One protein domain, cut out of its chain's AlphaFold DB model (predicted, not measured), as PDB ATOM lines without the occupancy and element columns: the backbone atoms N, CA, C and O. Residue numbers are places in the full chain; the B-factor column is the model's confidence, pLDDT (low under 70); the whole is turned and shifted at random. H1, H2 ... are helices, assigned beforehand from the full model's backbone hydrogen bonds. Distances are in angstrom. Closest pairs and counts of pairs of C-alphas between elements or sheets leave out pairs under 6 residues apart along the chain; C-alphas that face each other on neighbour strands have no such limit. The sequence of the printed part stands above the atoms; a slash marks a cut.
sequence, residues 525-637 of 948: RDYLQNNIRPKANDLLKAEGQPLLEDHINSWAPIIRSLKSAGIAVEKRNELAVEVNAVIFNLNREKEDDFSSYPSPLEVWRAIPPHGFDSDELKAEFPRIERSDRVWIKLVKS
ATOM      1  N   ARG A 525     114.519 205.320 128.299       92.19
ATOM      2  CA  ARG A 525     113.475 204.705 129.135       92.19
ATOM      3  C   ARG A 525     112.228 205.579 129.171       92.19
ATOM      4  O   ARG A 525     111.129 205.083 128.930       92.19
ATOM      5  N   ASP A 526     112.408 206.869 129.410       93.81
ATOM      6  CA  ASP A 526     111.330 207.846 129.469       93.81
ATOM      7  C   ASP A 526     110.730 208.069 128.076       93.81
ATOM      8  O   ASP A 526     109.513 208.213 127.948       93.81
ATOM      9  N   TYR A 527     111.526 207.978 127.003       94.75
ATOM     10  CA  TYR A 527     110.983 207.964 125.647       94.75
ATOM     11  C   TYR A 527     110.064 206.755 125.393       94.75
ATOM     12  O   TYR A 527     108.922 206.933 124.955       94.75
ATOM     13  N   LEU A 528     110.516 205.534 125.717       95.94
ATOM     14  CA  LEU A 528     109.711 204.311 125.590       95.94
ATOM     15  C   LEU A 528     108.429 204.376 126.434       95.94
ATOM     16  O   LEU A 528     107.351 204.035 125.942       95.94
ATOM     17  N   GLN A 529     108.538 204.841 127.678       96.56
ATOM     18  CA  GLN A 529     107.437 204.939 128.635       96.56
ATOM     19  C   GLN A 529     106.393 206.000 128.244       96.56
ATOM     20  O   GLN A 529     105.200 205.763 128.433       96.56
ATOM     21  N   ASN A 530     106.817 207.146 127.700       95.00
ATOM     22  CA  ASN A 530     105.930 208.291 127.458       95.00
ATOM     23  C   ASN A 530     105.430 208.405 126.007       95.00
ATOM     24  O   ASN A 530     104.367 208.977 125.788       95.00
ATOM     25  N   ASN A 531     106.147 207.853 125.017       95.81
ATOM     26  CA  ASN A 531     105.799 207.993 123.591       95.81
ATOM     27  C   ASN A 531     105.366 206.666 122.955       95.81
ATOM     28  O   ASN A 531     104.360 206.610 122.248       95.81
ATOM     29  N   ILE A 532     106.099 205.583 123.230       97.38
ATOM     30  CA  ILE A 532     105.901 204.290 122.557       97.38
ATOM     31  C   ILE A 532     104.871 203.421 123.287       97.38
ATOM     32  O   ILE A 532     104.017 202.811 122.639       97.38
ATOM     33  N   ARG A 533     104.885 203.400 124.628       97.38
ATOM     34  CA  ARG A 533     103.891 202.683 125.445       97.38
ATOM     35  C   ARG A 533     102.444 203.115 125.146       97.38
ATOM     36  O   ARG A 533     101.632 202.208 124.967       97.38
ATOM     37  N   PRO A 534     102.081 204.415 125.052       97.75
ATOM     38  CA  PRO A 534     100.710 204.810 124.720       97.75
ATOM     39  C   PRO A 534     100.265 204.288 123.353       97.75
ATOM     40  O   PRO A 534      99.246 203.611 123.268       97.75
ATOM     41  N   LYS A 535     101.085 204.476 122.310       97.94
ATOM     42  CA  LYS A 535     100.790 203.993 120.950       97.94
ATOM     43  C   LYS A 535     100.629 202.472 120.899       97.94
ATOM     44  O   LYS A 535      99.698 201.963 120.281       97.94
ATOM     45  N   ALA A 536     101.501 201.732 121.586       97.81
ATOM     46  CA  ALA A 536     101.376 200.284 121.702       97.81
ATOM     47  C   ALA A 536     100.116 199.864 122.483       97.81
ATOM     48  O   ALA A 536      99.480 198.878 122.119       97.81
ATOM     49  N   ASN A 537      99.717 200.619 123.510       98.12
ATOM     50  CA  ASN A 537      98.471 200.395 124.242       98.12
ATOM     51  C   ASN A 537      97.226 200.677 123.391       98.12
ATOM     52  O   ASN A 537      96.276 199.907 123.476       98.12
ATOM     53  N   ASP A 538      97.228 201.705 122.540       97.94
ATOM     54  CA  ASP A 538      96.130 201.960 121.598       97.94
ATOM     55  C   ASP A 538      95.999 200.832 120.562       97.94
ATOM     56  O   ASP A 538      94.889 200.381 120.273       97.94
ATOM     57  N   LEU A 539      97.126 200.302 120.069       97.88
ATOM     58  CA  LEU A 539      97.149 199.116 119.208       97.88
ATOM     59  C   LEU A 539      96.605 197.863 119.915       97.88
ATOM     60  O   LEU A 539      95.770 197.162 119.350       97.88
ATOM     61  N   LEU A 540      97.028 197.590 121.154       97.94
ATOM     62  CA  LEU A 540      96.524 196.457 121.946       97.94
ATOM     63  C   LEU A 540      95.023 196.590 122.241       97.94
ATOM     64  O   LEU A 540      94.270 195.629 122.097       97.94
ATOM     65  N   LYS A 541      94.574 197.799 122.590       97.81
ATOM     66  CA  LYS A 541      93.172 198.129 122.861       97.81
ATOM     67  C   LYS A 541      92.278 197.937 121.634       97.81
ATOM     68  O   LYS A 541      91.136 197.515 121.798       97.81
ATOM     69  N   ALA A 542      92.784 198.213 120.428       97.38
ATOM     70  CA  ALA A 542      92.052 197.991 119.181       97.38
ATOM     71  C   ALA A 542      91.735 196.504 118.932       97.38
ATOM     72  O   ALA A 542      90.636 196.193 118.484       97.38
ATOM     73  N   GLU A 543      92.642 195.591 119.299       97.38
ATOM     74  CA  GLU A 543      92.435 194.132 119.207       97.38
ATOM     75  C   GLU A 543      91.833 193.516 120.495       97.38
ATOM     76  O   GLU A 543      91.845 192.296 120.679       97.38
ATOM     77  N   GLY A 544      91.341 194.341 121.430       97.00
ATOM     78  CA  GLY A 544      90.732 193.889 122.691       97.00
ATOM     79  C   GLY A 544      91.698 193.233 123.691       97.00
ATOM     80  O   GLY A 544      91.262 192.500 124.578       97.00
ATOM     81  N   GLN A 545      93.003 193.470 123.550       98.06
ATOM     82  CA  GLN A 545      94.060 192.850 124.354       98.06
ATOM     83  C   GLN A 545      94.346 193.644 125.642       98.06
ATOM     84  O   GLN A 545      94.104 194.855 125.690       98.06
ATOM     85  N   PRO A 546      94.882 192.998 126.700       96.88
ATOM     86  CA  PRO A 546      95.297 193.703 127.908       96.88
ATOM     87  C   PRO A 546      96.388 194.736 127.600       96.88
ATOM     88  O   PRO A 546      97.311 194.484 126.824       96.88
ATOM     89  N   LEU A 547      96.281 195.901 128.241       97.94
ATOM     90  CA  LEU A 547      97.264 196.976 128.129       97.94
ATOM     91  C   LEU A 547      98.590 196.576 128.793       97.94
ATOM     92  O   LEU A 547      98.620 195.780 129.732       97.94
ATOM     93  N   LEU A 548      99.687 197.168 128.328       96.88
ATOM     94  CA  LEU A 548     101.009 197.018 128.929       96.88
ATOM     95  C   LEU A 548     101.050 197.621 130.339       96.88
ATOM     96  O   LEU A 548     100.528 198.718 130.567       96.88
ATOM     97  N   GLU A 549     101.755 196.931 131.237       92.56
ATOM     98  CA  GLU A 549     102.041 197.331 132.623       92.56
ATOM     99  C   GLU A 549     102.569 198.771 132.747       92.56
ATOM    100  O   GLU A 549     103.127 199.333 131.799       92.56
ATOM    101  N   ASP A 550     102.402 199.377 133.926       89.50
ATOM    102  CA  ASP A 550     102.661 200.808 134.134       89.50
ATOM    103  C   ASP A 550     104.123 201.253 134.088       89.50
ATOM    104  O   ASP A 550     104.374 202.452 133.956       89.50
ATOM    105  N   HIS A 551     105.082 200.326 134.091       90.69
ATOM    106  CA  HIS A 551     106.506 200.639 133.983       90.69
ATOM    107  C   HIS A 551     107.199 199.742 132.957       90.69
ATOM    108  O   HIS A 551     107.422 198.556 133.198       90.69
ATOM    109  N   ILE A 552     107.586 200.321 131.818       92.25
ATOM    110  CA  ILE A 552     108.293 199.606 130.754       92.25
ATOM    111  C   ILE A 552     109.733 200.102 130.656       92.25
ATOM    112  O   ILE A 552     110.009 201.194 130.171       92.25
ATOM    113  N   ASN A 553     110.673 199.254 131.075       90.62
ATOM    114  CA  ASN A 553     112.099 199.594 131.106       90.62
ATOM    115  C   ASN A 553     112.866 199.198 129.826       90.62
ATOM    116  O   ASN A 553     114.078 199.365 129.776       90.62
ATOM    117  N   SER A 554     112.213 198.605 128.817       94.25
ATOM    118  CA  SER A 554     112.861 198.190 127.559       94.25
ATOM    119  C   SER A 554     111.855 197.944 126.426       94.25
ATOM    120  O   SER A 554     110.656 197.807 126.652       94.25
ATOM    121  N   TRP A 555     112.344 197.833 125.188       95.44
ATOM    122  CA  TRP A 555     111.527 197.585 123.990       95.44
ATOM    123  C   TRP A 555     110.943 196.154 123.913       95.44
ATOM    124  O   TRP A 555     109.896 195.925 123.303       95.44
ATOM    125  N   ALA A 556     111.585 195.172 124.557       94.44
ATOM    126  CA  ALA A 556     111.254 193.754 124.388       94.44
ATOM    127  C   ALA A 556     109.859 193.328 124.916       94.44
ATOM    128  O   ALA A 556     109.205 192.541 124.225       94.44
ATOM    129  N   PRO A 557     109.354 193.818 126.071       95.56
ATOM    130  CA  PRO A 557     107.967 193.602 126.489       95.56
ATOM    131  C   PRO A 557     106.948 194.131 125.474       95.56
ATOM    132  O   PRO A 557     105.982 193.433 125.174       95.56
ATOM    133  N   ILE A 558     107.195 195.308 124.885       96.62
ATOM    134  CA  ILE A 558     106.273 195.942 123.929       96.62
ATOM    135  C   ILE A 558     106.131 195.077 122.671       96.62
ATOM    136  O   ILE A 558     105.022 194.666 122.328       96.62
ATOM    137  N   ILE A 559     107.249 194.707 122.029       96.88
ATOM    138  CA  ILE A 559     107.219 193.794 120.872       96.88
ATOM    139  C   ILE A 559     106.603 192.437 121.230       96.88
ATOM    140  O   ILE A 559     105.908 191.857 120.396       96.88
ATOM    141  N   ARG A 560     106.836 191.909 122.441       96.44
ATOM    142  CA  ARG A 560     106.258 190.623 122.859       96.44
ATOM    143  C   ARG A 560     104.733 190.699 122.915       96.44
ATOM    144  O   ARG A 560     104.091 189.859 122.290       96.44
ATOM    145  N   SER A 561     104.176 191.711 123.578       96.62
ATOM    146  CA  SER A 561     102.725 191.892 123.691       96.62
ATOM    147  C   SER A 561     102.075 192.162 122.335       96.62
ATOM    148  O   SER A 561     101.096 191.504 121.995       96.62
ATOM    149  N   LEU A 562     102.661 193.034 121.504       97.19
ATOM    150  CA  LEU A 562     102.181 193.285 120.134       97.19
ATOM    151  C   LEU A 562     102.264 192.031 119.236       97.19
ATOM    152  O   LEU A 562     101.515 191.906 118.268       97.19
ATOM    153  N   LYS A 563     103.164 191.082 119.529       96.88
ATOM    154  CA  LYS A 563     103.230 189.789 118.828       96.88
ATOM    155  C   LYS A 563     102.188 188.789 119.320       96.88
ATOM    156  O   LYS A 563     101.531 188.185 118.478       96.88
ATOM    157  N   SER A 564     101.994 188.634 120.631       95.81
ATOM    158  CA  SER A 564     100.938 187.759 121.174       95.81
ATOM    159  C   SER A 564      99.528 188.261 120.856       95.81
ATOM    160  O   SER A 564      98.619 187.456 120.703       95.81
ATOM    161  N   ALA A 565      99.366 189.575 120.699       96.62
ATOM    162  CA  ALA A 565      98.129 190.238 120.298       96.62
ATOM    163  C   ALA A 565      97.734 190.047 118.822       96.62
ATOM    164  O   ALA A 565      96.670 190.501 118.423       96.62
ATOM    165  N   GLY A 566      98.590 189.444 117.987       96.56
ATOM    166  CA  GLY A 566      98.308 189.270 116.557       96.56
ATOM    167  C   GLY A 566      98.414 190.544 115.702       96.56
ATOM    168  O   GLY A 566      98.118 190.477 114.513       96.56
ATOM    169  N   ILE A 567      98.878 191.672 116.260       97.38
ATOM    170  CA  ILE A 567      99.002 192.963 115.555       97.38
ATOM    171  C   ILE A 567      99.762 192.791 114.235       97.38
ATOM    172  O   ILE A 567     100.815 192.155 114.204       97.38
ATOM    173  N   ALA A 568      99.250 193.397 113.163       95.62
ATOM    174  CA  ALA A 568      99.842 193.373 111.824       95.62
ATOM    175  C   ALA A 568     101.343 193.757 111.817       95.62
ATOM    176  O   ALA A 568     101.806 194.536 112.655       95.62
ATOM    177  N   VAL A 569     102.125 193.193 110.887       92.12
ATOM    178  CA  VAL A 569     103.594 193.380 110.836       92.12
ATOM    179  C   VAL A 569     103.946 194.856 110.643       92.12
ATOM    180  O   VAL A 569     104.839 195.371 111.308       92.12
ATOM    181  N   GLU A 570     103.161 195.527 109.812       93.06
ATOM    182  CA  GLU A 570     103.232 196.921 109.390       93.06
ATOM    183  C   GLU A 570     103.197 197.854 110.608       93.06
ATOM    184  O   GLU A 570     104.170 198.549 110.892       93.06
ATOM    185  N   LYS A 571     102.135 197.760 111.420       95.44
ATOM    186  CA  LYS A 571     101.947 198.575 112.634       95.44
ATOM    187  C   LYS A 571     103.027 198.326 113.699       95.44
ATOM    188  O   LYS A 571     103.315 199.194 114.521       95.44
ATOM    189  N   ARG A 572     103.641 197.134 113.712       96.88
ATOM    190  CA  ARG A 572     104.792 196.826 114.586       96.88
ATOM    191  C   ARG A 572     106.096 197.412 114.039       96.88
ATOM    192  O   ARG A 572     106.931 197.840 114.831       96.88
ATOM    193  N   ASN A 573     106.253 197.451 112.716       90.31
ATOM    194  CA  ASN A 573     107.387 198.081 112.043       90.31
ATOM    195  C   ASN A 573     107.361 199.607 112.188       90.31
ATOM    196  O   ASN A 573     108.408 200.184 112.454       90.31
ATOM    197  N   GLU A 574     106.193 200.251 112.111       94.19
ATOM    198  CA  GLU A 574     106.027 201.694 112.364       94.19
ATOM    199  C   GLU A 574     106.614 202.101 113.730       94.19
ATOM    200  O   GLU A 574     107.486 202.969 113.805       94.19
ATOM    201  N   LEU A 575     106.232 201.399 114.806       95.88
ATOM    202  CA  LEU A 575     106.786 201.635 116.146       95.88
ATOM    203  C   LEU A 575     108.270 201.247 116.265       95.88
ATOM    204  O   LEU A 575     109.015 201.898 116.995       95.88
ATOM    205  N   ALA A 576     108.726 200.211 115.553       92.94
ATOM    206  CA  ALA A 576     110.138 199.827 115.543       92.94
ATOM    207  C   ALA A 576     111.024 200.879 114.854       92.94
ATOM    208  O   ALA A 576     112.132 201.138 115.322       92.94
ATOM    209  N   VAL A 577     110.545 201.504 113.775       90.62
ATOM    210  CA  VAL A 577     111.224 202.615 113.090       90.62
ATOM    211  C   VAL A 577     111.322 203.830 114.012       90.62
ATOM    212  O   VAL A 577     112.397 204.416 114.117       90.62
ATOM    213  N   GLU A 578     110.251 204.162 114.736       94.88
ATOM    214  CA  GLU A 578     110.247 205.271 115.697       94.88
ATOM    215  C   GLU A 578     111.246 205.047 116.854       94.88
ATOM    216  O   GLU A 578     112.054 205.926 117.158       94.88
ATOM    217  N   VAL A 579     111.278 203.841 117.436       92.69
ATOM    218  CA  VAL A 579     112.275 203.456 118.457       92.69
ATOM    219  C   VAL A 579     113.703 203.506 117.903       92.69
ATOM    220  O   VAL A 579     114.599 204.038 118.559       92.69
ATOM    221  N   ASN A 580     113.929 202.990 116.689       85.69
ATOM    222  CA  ASN A 580     115.246 203.009 116.050       85.69
ATOM    223  C   ASN A 580     115.742 204.436 115.778       85.69
ATOM    224  O   ASN A 580     116.933 204.690 115.939       85.69
ATOM    225  N   ALA A 581     114.857 205.367 115.407       85.88
ATOM    226  CA  ALA A 581     115.220 206.766 115.184       85.88
ATOM    227  C   ALA A 581     115.724 207.444 116.471       85.88
ATOM    228  O   ALA A 581     116.715 208.172 116.434       85.88
ATOM    229  N   VAL A 582     115.104 207.166 117.624       88.56
ATOM    230  CA  VAL A 582     115.572 207.711 118.912       88.56
ATOM    231  C   VAL A 582     116.845 207.029 119.404       88.56
ATOM    232  O   VAL A 582     117.747 207.729 119.857       88.56
ATOM    233  N   ILE A 583     116.988 205.708 119.250       83.50
ATOM    234  CA  ILE A 583     118.260 205.022 119.549       83.50
ATOM    235  C   ILE A 583     119.391 205.580 118.671       83.50
ATOM    236  O   ILE A 583     120.484 205.834 119.169       83.50
ATOM    237  N   PHE A 584     119.133 205.835 117.384       76.94
ATOM    238  CA  PHE A 584     120.106 206.452 116.483       76.94
ATOM    239  C   PHE A 584     120.504 207.865 116.939       76.94
ATOM    240  O   PHE A 584     121.693 208.164 116.995       76.94
ATOM    241  N   ASN A 585     119.539 208.705 117.325       77.06
ATOM    242  CA  ASN A 585     119.821 210.057 117.820       77.06
ATOM    243  C   ASN A 585     120.622 210.044 119.134       77.06
ATOM    244  O   ASN A 585     121.627 210.743 119.223       77.06
ATOM    245  N   LEU A 586     120.242 209.210 120.110       80.81
ATOM    246  CA  LEU A 586     120.958 209.080 121.388       80.81
ATOM    247  C   LEU A 586     122.390 208.553 121.204       80.81
ATOM    248  O   LEU A 586     123.310 209.037 121.860       80.81
ATOM    249  N   ASN A 587     122.598 207.611 120.278       70.81
ATOM    250  CA  ASN A 587     123.935 207.129 119.918       70.81
ATOM    251  C   ASN A 587     124.763 208.210 119.198       70.81
ATOM    252  O   ASN A 587     125.974 208.273 119.376       70.81
ATOM    253  N   ARG A 588     124.129 209.086 118.405       68.62
ATOM    254  CA  ARG A 588     124.802 210.210 117.724       68.62
ATOM    255  C   ARG A 588     125.259 211.309 118.692       68.62
ATOM    256  O   ARG A 588     126.081 212.139 118.326       68.62
ATOM    257  N   GLU A 589     124.719 211.341 119.906       67.12
ATOM    258  CA  GLU A 589     125.093 212.311 120.942       67.12
ATOM    259  C   GLU A 589     126.204 211.796 121.879       67.12
ATOM    260  O   GLU A 589     126.680 212.563 122.717       67.12
ATOM    261  N   LYS A 590     126.620 210.520 121.766       57.53
ATOM    262  CA  LYS A 590     127.623 209.879 122.643       57.53
ATOM    263  C   LYS A 590     128.477 208.867 121.867       57.53
ATOM    264  O   LYS A 590     128.086 207.713 121.716       57.53
ATOM    265  N   GLU A 591     129.652 209.295 121.405       52.09
ATOM    266  CA  GLU A 591     130.579 208.451 120.623       52.09
ATOM    267  C   GLU A 591     131.475 207.521 121.479       52.09
ATOM    268  O   GLU A 591     132.165 206.668 120.922       52.09
ATOM    269  N   ASP A 592     131.429 207.620 122.815       46.31
ATOM    270  CA  ASP A 592     132.215 206.797 123.751       46.31
ATOM    271  C   ASP A 592     131.352 205.764 124.522       46.31
ATOM    272  O   ASP A 592     130.300 206.100 125.063       46.31
ATOM    273  N   ASP A 593     131.861 204.525 124.642       47.25
ATOM    274  CA  ASP A 593     131.270 203.324 125.286       47.25
ATOM    275  C   ASP A 593     129.965 202.742 124.667       47.25
ATOM    276  O   ASP A 593     128.848 203.192 124.910       47.25
ATOM    277  N   PHE A 594     130.096 201.610 123.955       50.03
ATOM    278  CA  PHE A 594     129.038 200.998 123.118       50.03
ATOM    279  C   PHE A 594     128.418 199.672 123.634       50.03
ATOM    280  O   PHE A 594     127.800 198.935 122.864       50.03
ATOM    281  N   SER A 595     128.582 199.303 124.908       42.19
ATOM    282  CA  SER A 595     128.333 197.920 125.376       42.19
ATOM    283  C   SER A 595     126.905 197.567 125.840       42.19
ATOM    284  O   SER A 595     126.642 196.391 126.093       42.19
ATOM    285  N   SER A 596     125.982 198.531 125.964       43.88
ATOM    286  CA  SER A 596     124.697 198.347 126.675       43.88
ATOM    287  C   SER A 596     123.416 198.473 125.832       43.88
ATOM    288  O   SER A 596     122.336 198.137 126.324       43.88
ATOM    289  N   TYR A 597     123.497 198.933 124.580       50.75
ATOM    290  CA  TYR A 597     122.319 199.179 123.735       50.75
ATOM    291  C   TYR A 597     121.956 197.968 122.858       50.75
ATOM    292  O   TYR A 597     122.855 197.292 122.352       50.75
ATOM    293  N   PRO A 598     120.655 197.703 122.604       50.75
ATOM    294  CA  PRO A 598     120.247 196.674 121.653       50.75
ATOM    295  C   PRO A 598     120.718 197.071 120.254       50.75
ATOM    296  O   PRO A 598     120.345 198.122 119.726       50.75
ATOM    297  N   SER A 599     121.548 196.233 119.642       51.81
ATOM    298  CA  SER A 599     122.140 196.545 118.342       51.81
ATOM    299  C   SER A 599     121.065 196.613 117.241       51.81
ATOM    300  O   SER A 599     120.066 195.887 117.310       51.81
ATOM    301  N   PRO A 600     121.270 197.382 116.151       49.06
ATOM    302  CA  PRO A 600     120.354 197.371 115.005       49.06
ATOM    303  C   PRO A 600     120.098 195.955 114.459       49.06
ATOM    304  O   PRO A 600     118.990 195.636 114.033       49.06
ATOM    305  N   LEU A 601     121.094 195.066 114.561       46.47
ATOM    306  CA  LEU A 601     120.996 193.653 114.189       46.47
ATOM    307  C   LEU A 601     120.017 192.858 115.075       46.47
ATOM    308  O   LEU A 601     119.396 191.907 114.601       46.47
ATOM    309  N   GLU A 602     119.859 193.215 116.348       51.72
ATOM    310  CA  GLU A 602     118.899 192.579 117.260       51.72
ATOM    311  C   GLU A 602     117.470 193.067 117.028       51.72
ATOM    312  O   GLU A 602     116.539 192.261 117.095       51.72
ATOM    313  N   VAL A 603     117.291 194.336 116.647       53.81
ATOM    314  CA  VAL A 603     115.980 194.841 116.209       53.81
ATOM    315  C   VAL A 603     115.578 194.213 114.867       53.81
ATOM    316  O   VAL A 603     114.458 193.722 114.738       53.81
ATOM    317  N   TRP A 604     116.504 194.092 113.907       54.41
ATOM    318  CA  TRP A 604     116.277 193.372 112.639       54.41
ATOM    319  C   TRP A 604     115.999 191.872 112.835       54.41
ATOM    320  O   TRP A 604     115.195 191.282 112.116       54.41
ATOM    321  N   ARG A 605     116.615 191.227 113.838       52.66
ATOM    322  CA  ARG A 605     116.263 189.850 114.241       52.66
ATOM    323  C   ARG A 605     114.848 189.744 114.812       52.66
ATOM    324  O   ARG A 605     114.277 188.654 114.790       52.66
ATOM    325  N   ALA A 606     114.285 190.835 115.334       52.72
ATOM    326  CA  ALA A 606     112.920 190.856 115.839       52.72
ATOM    327  C   ALA A 606     111.884 191.018 114.715       52.72
ATOM    328  O   ALA A 606     110.843 190.359 114.796       52.72
ATOM    329  N   ILE A 607     112.130 191.845 113.692       53.25
ATOM    330  CA  ILE A 607     111.242 191.980 112.524       53.25
ATOM    331  C   ILE A 607     112.068 192.266 111.248       53.25
ATOM    332  O   ILE A 607     112.857 193.212 111.262       53.25
ATOM    333  N   PRO A 608     111.915 191.481 110.160       47.19
ATOM    334  CA  PRO A 608     112.567 191.760 108.879       47.19
ATOM    335  C   PRO A 608     111.888 192.923 108.121       47.19
ATOM    336  O   PRO A 608     110.726 193.244 108.396       47.19
ATOM    337  N   PRO A 609     112.588 193.550 107.152       43.19
ATOM    338  CA  PRO A 609     112.014 194.580 106.283       43.19
ATOM    339  C   PRO A 609     110.928 194.026 105.340       43.19
ATOM    340  O   PRO A 609     110.815 192.820 105.131       43.19
ATOM    341  N   HIS A 610     110.134 194.930 104.755       40.00
ATOM    342  CA  HIS A 610     109.068 194.586 103.804       40.00
ATOM    343  C   HIS A 610     109.572 193.766 102.604       40.00
ATOM    344  O   HIS A 610     110.631 194.051 102.050       40.00
ATOM    345  N   GLY A 611     108.745 192.816 102.155       43.84
ATOM    346  CA  GLY A 611     108.944 192.079 100.901       43.84
ATOM    347  C   GLY A 611     109.569 190.688 101.026       43.84
ATOM    348  O   GLY A 611     109.807 190.072  99.996       43.84
ATOM    349  N   PHE A 612     109.811 190.187 102.242       42.41
ATOM    350  CA  PHE A 612     110.282 188.817 102.471       42.41
ATOM    351  C   PHE A 612     109.448 188.114 103.544       42.41
ATOM    352  O   PHE A 612     109.537 188.461 104.728       42.41
ATOM    353  N   ASP A 613     108.675 187.098 103.156       53.19
ATOM    354  CA  ASP A 613     108.061 186.195 104.125       53.19
ATOM    355  C   ASP A 613     109.136 185.340 104.832       53.19
ATOM    356  O   ASP A 613     110.149 184.924 104.261       53.19
ATOM    357  N   SER A 614     108.881 185.037 106.107       49.66
ATOM    358  CA  SER A 614     109.613 184.040 106.887       49.66
ATOM    359  C   SER A 614     109.662 182.685 106.182       49.66
ATOM    360  O   SER A 614     110.629 181.948 106.401       49.66
ATOM    361  N   ASP A 615     108.630 182.344 105.408       54.22
ATOM    362  CA  ASP A 615     108.428 180.995 104.892       54.22
ATOM    363  C   ASP A 615     108.807 180.867 103.405       54.22
ATOM    364  O   ASP A 615     109.374 179.838 103.036       54.22
ATOM    365  N   GLU A 616     108.720 181.940 102.608       54.31
ATOM    366  CA  GLU A 616     109.458 182.071 101.333       54.31
ATOM    367  C   GLU A 616     110.970 181.890 101.548       54.31
ATOM    368  O   GLU A 616     111.598 181.025 100.934       54.31
ATOM    369  N   LEU A 617     111.551 182.616 102.512       52.56
ATOM    370  CA  LEU A 617     112.975 182.513 102.855       52.56
ATOM    371  C   LEU A 617     113.394 181.120 103.369       52.56
ATOM    372  O   LEU A 617     114.569 180.763 103.276       52.56
ATOM    373  N   LYS A 618     112.460 180.317 103.904       54.69
ATOM    374  CA  LYS A 618     112.704 178.895 104.229       54.69
ATOM    375  C   LYS A 618     112.601 177.999 102.997       54.69
ATOM    376  O   LYS A 618     113.354 177.036 102.911       54.69
ATOM    377  N   ALA A 619     111.667 178.274 102.087       63.47
ATOM    378  CA  ALA A 619     111.479 177.501 100.863       63.47
ATOM    379  C   ALA A 619     112.676 177.644  99.910       63.47
ATOM    380  O   ALA A 619     113.084 176.664  99.289       63.47
ATOM    381  N   GLU A 620     113.274 178.837  99.850       54.28
ATOM    382  CA  GLU A 620     114.437 179.133  99.008       54.28
ATOM    383  C   GLU A 620     115.769 178.658  99.630       54.28
ATOM    384  O   GLU A 620     116.659 178.196  98.913       54.28
ATOM    385  N   PHE A 621     115.890 178.651 100.969       59.88
ATOM    386  CA  PHE A 621     117.099 178.209 101.690       59.88
ATOM    387  C   PHE A 621     116.847 177.101 102.747       59.88
ATOM    388  O   PHE A 621     117.269 177.239 103.901       59.88
ATOM    389  N   PRO A 622     116.244 175.944 102.391       48.88
ATOM    390  CA  PRO A 622     115.697 174.945 103.331       48.88
ATOM    391  C   PRO A 622     116.733 174.128 104.133       48.88
ATOM    392  O   PRO A 622     116.404 173.087 104.702       48.88
ATOM    393  N   ARG A 623     118.004 174.548 104.156       49.06
ATOM    394  CA  ARG A 623     119.112 173.873 104.861       49.06
ATOM    395  C   ARG A 623     120.011 174.812 105.673       49.06
ATOM    396  O   ARG A 623     120.992 174.337 106.237       49.06
ATOM    397  N   ILE A 624     119.710 176.111 105.726       48.66
ATOM    398  CA  ILE A 624     120.521 177.095 106.452       48.66
ATOM    399  C   ILE A 624     119.751 177.534 107.701       48.66
ATOM    400  O   ILE A 624     118.685 178.141 107.608       48.66
ATOM    401  N   GLU A 625     120.277 177.230 108.887       57.16
ATOM    402  CA  GLU A 625     119.683 177.725 110.128       57.16
ATOM    403  C   GLU A 625     119.918 179.236 110.297       57.16
ATOM    404  O   GLU A 625     120.968 179.768 109.938       57.16
ATOM    405  N   ARG A 626     118.986 179.936 110.962       50.25
ATOM    406  CA  ARG A 626     119.114 181.377 111.280       50.25
ATOM    407  C   ARG A 626     120.297 181.706 112.219       50.25
ATOM    408  O   ARG A 626     120.612 182.877 112.430       50.25
ATOM    409  N   SER A 627     120.923 180.677 112.791       50.88
ATOM    410  CA  SER A 627     122.140 180.686 113.611       50.88
ATOM    411  C   SER A 627     123.439 180.713 112.782       50.88
ATOM    412  O   SER A 627     124.486 181.092 113.310       50.88
ATOM    413  N   ASP A 628     123.393 180.318 111.504       58.16
ATOM    414  CA  ASP A 628     124.574 180.069 110.676       58.16
ATOM    415  C   ASP A 628     125.295 181.370 110.266       58.16
ATOM    416  O   ASP A 628     124.686 182.397 109.949       58.16
ATOM    417  N   ARG A 629     126.630 181.317 110.200       50.53
ATOM    418  CA  ARG A 629     127.466 182.375 109.619       50.53
ATOM    419  C   ARG A 629     127.121 182.648 108.156       50.53
ATOM    420  O   ARG A 629     127.278 183.793 107.737       50.53
ATOM    421  N   VAL A 630     126.658 181.651 107.395       53.09
ATOM    422  CA  VAL A 630     126.184 181.862 106.016       53.09
ATOM    423  C   VAL A 630     124.938 182.752 106.016       53.09
ATOM    424  O   VAL A 630     124.925 183.766 105.321       53.09
ATOM    425  N   TRP A 631     123.953 182.459 106.872       57.12
ATOM    426  CA  TRP A 631     122.750 183.283 107.042       57.12
ATOM    427  C   TRP A 631     123.085 184.715 107.473       57.12
ATOM    428  O   TRP A 631     122.611 185.685 106.885       57.12
ATOM    429  N   ILE A 632     123.963 184.864 108.469       51.44
ATOM    430  CA  ILE A 632     124.373 186.176 108.991       51.44
ATOM    431  C   ILE A 632     125.130 186.993 107.928       51.44
ATOM    432  O   ILE A 632     124.960 188.211 107.872       51.44
ATOM    433  N   LYS A 633     125.935 186.355 107.067       56.09
ATOM    434  CA  LYS A 633     126.565 187.025 105.916       56.09
ATOM    435  C   LYS A 633     125.539 187.419 104.853       56.09
ATOM    436  O   LYS A 633     125.578 188.561 104.409       56.09
ATOM    437  N   LEU A 634     124.609 186.526 104.503       50.53
ATOM    438  CA  LEU A 634     123.561 186.770 103.508       50.53
ATOM    439  C   LEU A 634     122.673 187.961 103.904       50.53
ATOM    440  O   LEU A 634     122.520 188.902 103.126       50.53
ATOM    441  N   VAL A 635     122.181 187.982 105.147       51.59
ATOM    442  CA  VAL A 635     121.377 189.095 105.688       51.59
ATOM    443  C   VAL A 635     122.169 190.406 105.694       51.59
ATOM    444  O   VAL A 635     121.621 191.442 105.326       51.59
ATOM    445  N   LYS A 636     123.468 190.383 106.036       48.41
ATOM    446  CA  LYS A 636     124.326 191.579 105.950       48.41
ATOM    447  C   LYS A 636     124.538 192.061 104.509       48.41
ATOM    448  O   LYS A 636     124.512 193.266 104.286       48.41
ATOM    449  N   SER A 637     124.703 191.166 103.532       45.41
ATOM    450  CA  SER A 637     124.787 191.579 102.124       45.41
ATOM    451  C   SER A 637     123.468 192.159 101.610       45.41
ATOM    452  O   SER A 637     123.494 193.187 100.946       45.41
TER     453      SER A 637
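AT A GLANCE: This is residues 525 to 637 of the 948 residues of an uncharacterized protein of Phialophora attinorum (UniProt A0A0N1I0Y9). Three nearly parallel helices, H1, H2 and H3, form a bundle; beyond it the chain runs through short H4, next to H3, to H5 and H6, loosely set at the far side. Residues 588 to 596 stick out. The printed part has 113 residues with six named helices, H1 to H6 in order, and no named strand: all helix. It is flat, 43 by 42 by 19 A, and only just loose, close to compact, with a radius of gyration of the C-alphas of 16.0 A.

IN THESE COORDINATES: Find C-alpha 525 at (113.475, 204.705, 129.135); from there H1 runs 24.6 A to residue 542, with a kink of 38 degrees near 532. Next come H2, residues 555 to 564, 14.7 A; H3, 569 to 588, 27.9 A; H4, 600 to 606; H5, 616 to 620; and H6, 629 to 637, ending at C-alpha (124.787, 191.579, 102.124).

HOW THE PARTS SIT: H1 touches H2, closest at C-alphas 540 and 562, 6.7 A. Residues 528 to 536 alone touch H3, closest at C-alphas 532 and 575, 7.0 A, opposite ways. H5 is apart from H4 and H6. Every O i to N i+4 pair is within hydrogen-bond range in H2, H4, H5 and H6; H1 has 11 of 14, H3 15 of 16.

THE WHOLE: The printed part has no cut. Links H1 to H2 and H3 to H4 are long. Residues 588 to 637 have pLDDT under 70.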